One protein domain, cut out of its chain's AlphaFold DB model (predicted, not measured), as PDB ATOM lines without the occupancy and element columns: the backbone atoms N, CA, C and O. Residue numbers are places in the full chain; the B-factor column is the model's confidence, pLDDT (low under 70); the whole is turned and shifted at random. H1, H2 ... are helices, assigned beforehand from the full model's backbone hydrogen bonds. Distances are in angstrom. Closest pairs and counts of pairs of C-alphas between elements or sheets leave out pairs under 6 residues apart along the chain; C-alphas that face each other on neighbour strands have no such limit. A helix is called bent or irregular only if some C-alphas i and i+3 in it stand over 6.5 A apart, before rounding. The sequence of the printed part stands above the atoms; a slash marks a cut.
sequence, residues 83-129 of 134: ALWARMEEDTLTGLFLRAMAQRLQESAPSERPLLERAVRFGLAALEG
ATOM      1  N   ALA A  83      10.185  -7.544 -17.153       64.00
ATOM      2  CA  ALA A  83       9.965  -8.857 -17.758       64.00
ATOM      3  C   ALA A  83       8.999  -9.739 -16.945       64.00
ATOM      4  O   ALA A  83       8.252 -10.527 -17.521       64.00
ATOM      5  N   LEU A  84       8.934  -9.562 -15.619       71.62
ATOM      6  CA  LEU A  84       7.958 -10.261 -14.778       71.62
ATOM      7  C   LEU A  84       6.528  -9.857 -15.150       71.62
ATOM      8  O   LEU A  84       5.639 -10.703 -15.189       71.62
ATOM      9  N   TRP A  85       6.312  -8.586 -15.484       77.50
ATOM     10  CA  TRP A  85       5.006  -8.085 -15.906       77.50
ATOM     11  C   TRP A  85       4.638  -8.498 -17.335       77.50
ATOM     12  O   TRP A  85       3.452  -8.605 -17.631       77.50
ATOM     13  N   ALA A  86       5.602  -8.823 -18.202       76.69
ATOM     14  CA  ALA A  86       5.305  -9.373 -19.530       76.69
ATOM     15  C   ALA A  86       4.519 -10.700 -19.449       76.69
ATOM     16  O   ALA A  86       3.675 -10.989 -20.293       76.69
ATOM     17  N   ARG A  87       4.700 -11.468 -18.364       77.44
ATOM     18  CA  ARG A  87       3.973 -12.723 -18.108       77.44
ATOM     19  C   ARG A  87       2.483 -12.524 -17.797       77.44
ATOM     20  O   ARG A  87       1.743 -13.498 -17.705       77.44
ATOM     21  N   MET A  88       2.004 -11.283 -17.654       82.50
ATOM     22  CA  MET A  88       0.568 -10.985 -17.527       82.50
ATOM     23  C   MET A  88      -0.250 -11.437 -18.742       82.50
ATOM     24  O   MET A  88      -1.447 -11.696 -18.602       82.50
ATOM     25  N   GLU A  89       0.379 -11.500 -19.919       80.38
ATOM     26  CA  GLU A  89      -0.257 -11.910 -21.174       80.38
ATOM     27  C   GLU A  89      -0.379 -13.437 -21.306       80.38
ATOM     28  O   GLU A  89      -1.074 -13.925 -22.196       80.38
ATOM     29  N   GLU A  90       0.251 -14.205 -20.410       84.75
ATOM     30  CA  GLU A  90       0.122 -15.659 -20.383       84.75
ATOM     31  C   GLU A  90      -1.303 -16.084 -19.984       84.75
ATOM     32  O   GLU A  90      -1.875 -15.599 -18.999       84.75
ATOM     33  N   ASP A  91      -1.859 -17.070 -20.695       85.88
ATOM     34  CA  ASP A  91      -3.117 -17.730 -20.320       85.88
ATOM     35  C   ASP A  91      -2.871 -18.828 -19.271       85.88
ATOM     36  O   ASP A  91      -3.132 -20.014 -19.462       85.88
ATOM     37  N   THR A  92      -2.255 -18.424 -18.160       86.88
ATOM     38  CA  THR A  92      -1.863 -19.293 -17.047       86.88
ATOM     39  C   THR A  92      -2.372 -18.726 -15.722       86.88
ATOM     40  O   THR A  92      -2.728 -17.549 -15.612       86.88
ATOM     41  N   LEU A  93      -2.384 -19.556 -14.670       84.69
ATOM     42  CA  LEU A  93      -2.705 -19.100 -13.310       84.69
ATOM     43  C   LEU A  93      -1.749 -17.982 -12.854       84.69
ATOM     44  O   LEU A  93      -2.169 -17.040 -12.182       84.69
ATOM     45  N   THR A  94      -0.489 -18.051 -13.289       85.56
ATOM     46  CA  THR A  94       0.512 -17.002 -13.091       85.56
ATOM     47  C   THR A  94       0.122 -15.704 -13.791       85.56
ATOM     48  O   THR A  94       0.098 -14.657 -13.146       85.56
ATOM     49  N   GLY A  95      -0.266 -15.754 -15.068       86.62
ATOM     50  CA  GLY A  95      -0.723 -14.570 -15.801       86.62
ATOM     51  C   GLY A  95      -1.989 -13.939 -15.205       86.62
ATOM     52  O   GLY A  95      -2.107 -12.713 -15.140       86.62
ATOM     53  N   LEU A  96      -2.926 -14.747 -14.693       89.81
ATOM     54  CA  LEU A  96      -4.098 -14.256 -13.948       89.81
ATOM     55  C   LEU A  96      -3.705 -13.565 -12.633       89.81
ATOM     56  O   LEU A  96      -4.203 -12.477 -12.335       89.81
ATOM     57  N   PHE A  97      -2.799 -14.169 -11.861       89.50
ATOM     58  CA  PHE A  97      -2.302 -13.597 -10.610       89.50
ATOM     59  C   PHE A  97      -1.596 -12.255 -10.837       89.50
ATOM     60  O   PHE A  97      -1.888 -11.278 -10.143       89.50
ATOM     61  N   LEU A  98      -0.718 -12.179 -11.841       88.94
ATOM     62  CA  LEU A  98       0.014 -10.957 -12.167       88.94
ATOM     63  C   LEU A  98      -0.927  -9.832 -12.609       88.94
ATOM     64  O   LEU A  98      -0.785  -8.713 -12.123       88.94
ATOM     65  N   ARG A  99      -1.946 -10.114 -13.434       90.25
ATOM     66  CA  ARG A  99      -2.964  -9.114 -13.809       90.25
ATOM     67  C   ARG A  99      -3.705  -8.556 -12.590       90.25
ATOM     68  O   ARG A  99      -3.848  -7.340 -12.462       90.25
ATOM     69  N   ALA A 100      -4.123  -9.425 -11.667       90.31
ATOM     70  CA  ALA A 100      -4.804  -9.007 -10.442       90.31
ATOM     71  C   ALA A 100      -3.903  -8.150  -9.533       90.31
ATOM     72  O   ALA A 100      -4.352  -7.160  -8.953       90.31
ATOM     73  N   MET A 101      -2.620  -8.502  -9.418       90.12
ATOM     74  CA  MET A 101      -1.666  -7.732  -8.619       90.12
ATOM     75  C   MET A 101      -1.282  -6.400  -9.269       90.12
ATOM     76  O   MET A 101      -1.146  -5.410  -8.553       90.12
ATOM     77  N   ALA A 102      -1.165  -6.344 -10.599       86.81
ATOM     78  CA  ALA A 102      -0.917  -5.107 -11.338       86.81
ATOM     79  C   ALA A 102      -2.041  -4.087 -11.116       86.81
ATOM     80  O   ALA A 102      -1.765  -2.920 -10.834       86.81
ATOM     81  N   GLN A 103      -3.301  -4.536 -11.161       89.44
ATOM     82  CA  GLN A 103      -4.453  -3.684 -10.863       89.44
ATOM     83  C   GLN A 103      -4.381  -3.124  -9.433       89.44
ATOM     84  O   GLN A 103      -4.496  -1.918  -9.230       89.44
ATOM     85  N   ARG A 104      -4.089  -3.976  -8.441       88.00
ATOM     86  CA  ARG A 104      -3.931  -3.540  -7.043       88.00
ATOM     87  C   ARG A 104      -2.795  -2.539  -6.863       88.00
ATOM     88  O   ARG A 104      -2.943  -1.584  -6.111       88.00
ATOM     89  N   LEU A 105      -1.673  -2.726  -7.557       85.75
ATOM     90  CA  LEU A 105      -0.545  -1.791  -7.534       85.75
ATOM     91  C   LEU A 105      -0.910  -0.421  -8.117       85.75
ATOM     92  O   LEU A 105      -0.486   0.596  -7.565       85.75
ATOM     93  N   GLN A 106      -1.718  -0.381  -9.180       85.50
ATOM     94  CA  GLN A 106      -2.222   0.867  -9.764       85.50
ATOM     95  C   GLN A 106      -3.186   1.608  -8.828       85.50
ATOM     96  O   GLN A 106      -3.112   2.830  -8.723       85.50
ATOM     97  N   GLU A 107      -4.060   0.876  -8.133       89.25
ATOM     98  CA  GLU A 107      -5.075   1.434  -7.226       89.25
ATOM     99  C   GLU A 107      -4.520   1.792  -5.830       89.25
ATOM    100  O   GLU A 107      -5.146   2.542  -5.084       89.25
ATOM    101  N   SER A 108      -3.344   1.271  -5.468       88.12
ATOM    102  CA  SER A 108      -2.751   1.420  -4.133       88.12
ATOM    103  C   SER A 108      -2.094   2.773  -3.852       88.12
ATOM    104  O   SER A 108      -1.532   3.433  -4.735       88.12
ATOM    105  N   ALA A 109      -2.068   3.150  -2.569       87.31
ATOM    106  CA  ALA A 109      -1.284   4.286  -2.109       87.31
ATOM    107  C   ALA A 109       0.233   3.994  -2.193       87.31
ATOM    108  O   ALA A 109       0.658   2.847  -2.022       87.31
ATOM    109  N   PRO A 110       1.098   5.017  -2.360       79.69
ATOM    110  CA  PRO A 110       2.552   4.827  -2.413       79.69
ATOM    111  C   PRO A 110       3.141   4.084  -1.203       79.69
ATOM    112  O   PRO A 110       4.134   3.379  -1.348       79.69
ATOM    113  N   SER A 111       2.521   4.209  -0.027       82.44
ATOM    114  CA  SER A 111       2.914   3.513   1.205       82.44
ATOM    115  C   SER A 111       2.649   2.005   1.180       82.44
ATOM    116  O   SER A 111       3.297   1.264   1.912       82.44
ATOM    117  N   GLU A 112       1.706   1.541   0.359       83.50
ATOM    118  CA  GLU A 112       1.301   0.131   0.272       83.50
ATOM    119  C   GLU A 112       2.040  -0.623  -0.837       83.50
ATOM    120  O   GLU A 112       2.092  -1.855  -0.822       83.50
ATOM    121  N   ARG A 113       2.679   0.101  -1.766       80.56
ATOM    122  CA  ARG A 113       3.448  -0.489  -2.872       80.56
ATOM    123  C   ARG A 113       4.503  -1.500  -2.414       80.56
ATOM    124  O   ARG A 113       4.481  -2.601  -2.956       80.56
ATOM    125  N   PRO A 114       5.337  -1.236  -1.385       79.56
ATOM    126  CA  PRO A 114       6.345  -2.210  -0.952       79.56
ATOM    127  C   PRO A 114       5.731  -3.518  -0.435       79.56
ATOM    128  O   PRO A 114       6.297  -4.598  -0.603       79.56
ATOM    129  N   LEU A 115       4.555  -3.437   0.197       84.25
ATOM    130  CA  LEU A 115       3.835  -4.613   0.682       84.25
ATOM    131  C   LEU A 115       3.266  -5.423  -0.488       84.25
ATOM    132  O   LEU A 115       3.376  -6.649  -0.490       84.25
ATOM    133  N   LEU A 116       2.687  -4.748  -1.482       85.38
ATOM    134  CA  LEU A 116       2.140  -5.393  -2.674       85.38
ATOM    135  C   LEU A 116       3.229  -6.020  -3.541       85.38
ATOM    136  O   LEU A 116       3.060  -7.153  -3.978       85.38
ATOM    137  N   GLU A 117       4.363  -5.347  -3.733       82.25
ATOM    138  CA  GLU A 117       5.521  -5.916  -4.431       82.25
ATOM    139  C   GLU A 117       6.015  -7.182  -3.732       82.25
ATOM    140  O   GLU A 117       6.248  -8.206  -4.374       82.25
ATOM    141  N   ARG A 118       6.090  -7.161  -2.397       81.31
ATOM    142  CA  ARG A 118       6.424  -8.354  -1.618       81.31
ATOM    143  C   ARG A 118       5.379  -9.457  -1.809       81.31
ATOM    144  O   ARG A 118       5.755 -10.604  -2.029       81.31
ATOM    145  N   ALA A 119       4.089  -9.130  -1.787       86.69
ATOM    146  CA  ALA A 119       3.021 -10.096  -2.037       86.69
ATOM    147  C   ALA A 119       3.102 -10.717  -3.444       86.69
ATOM    148  O   ALA A 119       2.891 -11.921  -3.572       86.69
ATOM    149  N   VAL A 120       3.468  -9.941  -4.474       85.44
ATOM    150  CA  VAL A 120       3.724 -10.465  -5.831       85.44
ATOM    151  C   VAL A 120       4.819 -11.522  -5.792       85.44
ATOM    152  O   VAL A 120       4.626 -12.609  -6.327       85.44
ATOM    153  N   ARG A 121       5.943 -11.239  -5.122       78.38
ATOM    154  CA  ARG A 121       7.074 -12.176  -5.048       78.38
ATOM    155  C   ARG A 121       6.700 -13.486  -4.368       78.38
ATOM    156  O   ARG A 121       6.951 -14.554  -4.916       78.38
ATOM    157  N   PHE A 122       6.083 -13.410  -3.189       79.75
ATOM    158  CA  PHE A 122       5.671 -14.607  -2.451       79.75
ATOM    159  C   PHE A 122       4.579 -15.387  -3.193       79.75
ATOM    160  O   PHE A 122       4.621 -16.613  -3.226       79.75
ATOM    161  N   GLY A 123       3.623 -14.696  -3.820       83.81
ATOM    162  CA  GLY A 123       2.581 -15.346  -4.609       83.81
ATOM    163  C   GLY A 123       3.137 -16.048  -5.844       83.81
ATOM    164  O   GLY A 123       2.755 -17.181  -6.113       83.81
ATOM    165  N   LEU A 124       4.090 -15.429  -6.546       82.38
ATOM    166  CA  LEU A 124       4.752 -16.053  -7.690       82.38
ATOM    167  C   LEU A 124       5.555 -17.290  -7.269       82.38
ATOM    168  O   LEU A 124       5.427 -18.335  -7.898       82.38
ATOM    169  N   ALA A 125       6.303 -17.201  -6.165       77.38
ATOM    170  CA  ALA A 125       7.029 -18.339  -5.605       77.38
ATOM    171  C   ALA A 125       6.095 -19.519  -5.310       77.38
ATOM    172  O   ALA A 125       6.351 -20.636  -5.756       77.38
ATOM    173  N   ALA A 126       4.968 -19.250  -4.644       79.88
ATOM    174  CA  ALA A 126       3.975 -20.266  -4.314       79.88
ATOM    175  C   ALA A 126       3.351 -20.903  -5.568       79.88
ATOM    176  O   ALA A 126       3.175 -22.120  -5.620       79.88
ATOM    177  N   LEU A 127       3.049 -20.101  -6.596       82.50
ATOM    178  CA  LEU A 127       2.510 -20.587  -7.871       82.50
ATOM    179  C   LEU A 127       3.512 -21.444  -8.651       82.50
ATOM    180  O   LEU A 127       3.117 -22.366  -9.358       82.50
ATOM    181  N   GLU A 128       4.804 -21.175  -8.488       77.75
ATOM    182  CA  GLU A 128       5.894 -21.942  -9.093       77.75
ATOM    183  C   GLU A 128       6.337 -23.133  -8.222       77.75
ATOM    184  O   GLU A 128       7.353 -23.767  -8.513       77.75
ATOM    185  N   GLY A 129       5.572 -23.461  -7.170       70.19
ATOM    186  CA  GLY A 129       5.800 -24.617  -6.300       70.19
ATOM    187  C   GLY A 129       6.925 -24.430  -5.281       70.19
ATOM    188  O   GLY A 129       7.513 -25.415  -4.837       70.19
TER     189      GLY A 129
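This is residues 83 to 129 of the 134 residues of the protein "Ser/Thr phosphatase family protein" of Firmicutes bacterium CAG:114 (UniProt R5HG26). This is a helical hairpin of two long helices, H2 and H3, side by side and running opposite ways, with a short helix, H1, set crosswise on H2 and away from H3. H1 packs on residues 94 to 99 of H2, and the tight turn between H2 and H3 is at the other end of H2. The printed part has 47 residues, with three named helices in the order H1, H2, H3 and no named strand, and its class is all helix. It is compact, with a radius of gyration of the C-alphas of 10.5 A, and the C-alphas span 29 by 20 by 16 A along their three main axes.

Find C-alpha 93 at (-2.705, -19.100, -13.310); from there H2, residues 93 to 107, runs 21.5 A to C-alpha 107 at (-5.075, 1.434, -7.226), with y rising along the way. H3, residues 113 to 127, is the other helix of 15 residues and measures 20.7 A. It ends at C-alpha 127, at (2.510, -20.587, -7.871), where y has fallen again. Look back to the first printed residues for H1, residues 83 to 89, which is 11.2 A long from its first C-alpha to its last. H1 is neither bent nor irregular, but only just: C-alphas 86 and 89 are 6.3 A apart.

Start at H2, which touches both other helices. H2 and H3 touch and form a helical hairpin, two helices that follow each other and run opposite ways, at a shallow tilt of 6 degrees. Their closest C-alphas are those of Leu 105 and Arg 113, 6.3 A apart, and their centres are 10.3 A apart. H1 touches H2, which meets it with residues 94 to 99 alone; the closest C-alphas, those of Met 88 and Gly 95, are 4.2 A apart. The lines of H1 and H2 stand at 73 degrees, only just about perpendicular. H1 and H3 are apart. Look along the backbone of H2 and H3 and you find each O i to N i+4 pair within hydrogen-bond range; in H1 it is 0 of 3, while 4 of 4 O i to N i+3 pairs are within range.

The two C-alphas farthest apart are those of Asp 91 and Ser 111, at 30.8 A, one in each link. Both links, residues 90 to 92 and residues 108 to 112, are tight. The printed part runs from residue 83 to 129 and has no cut; C-alphas 83 and 129 are 19.9 A apart. The mean pLDDT of the printed part is 83.1, and residue 83 alone is under 70.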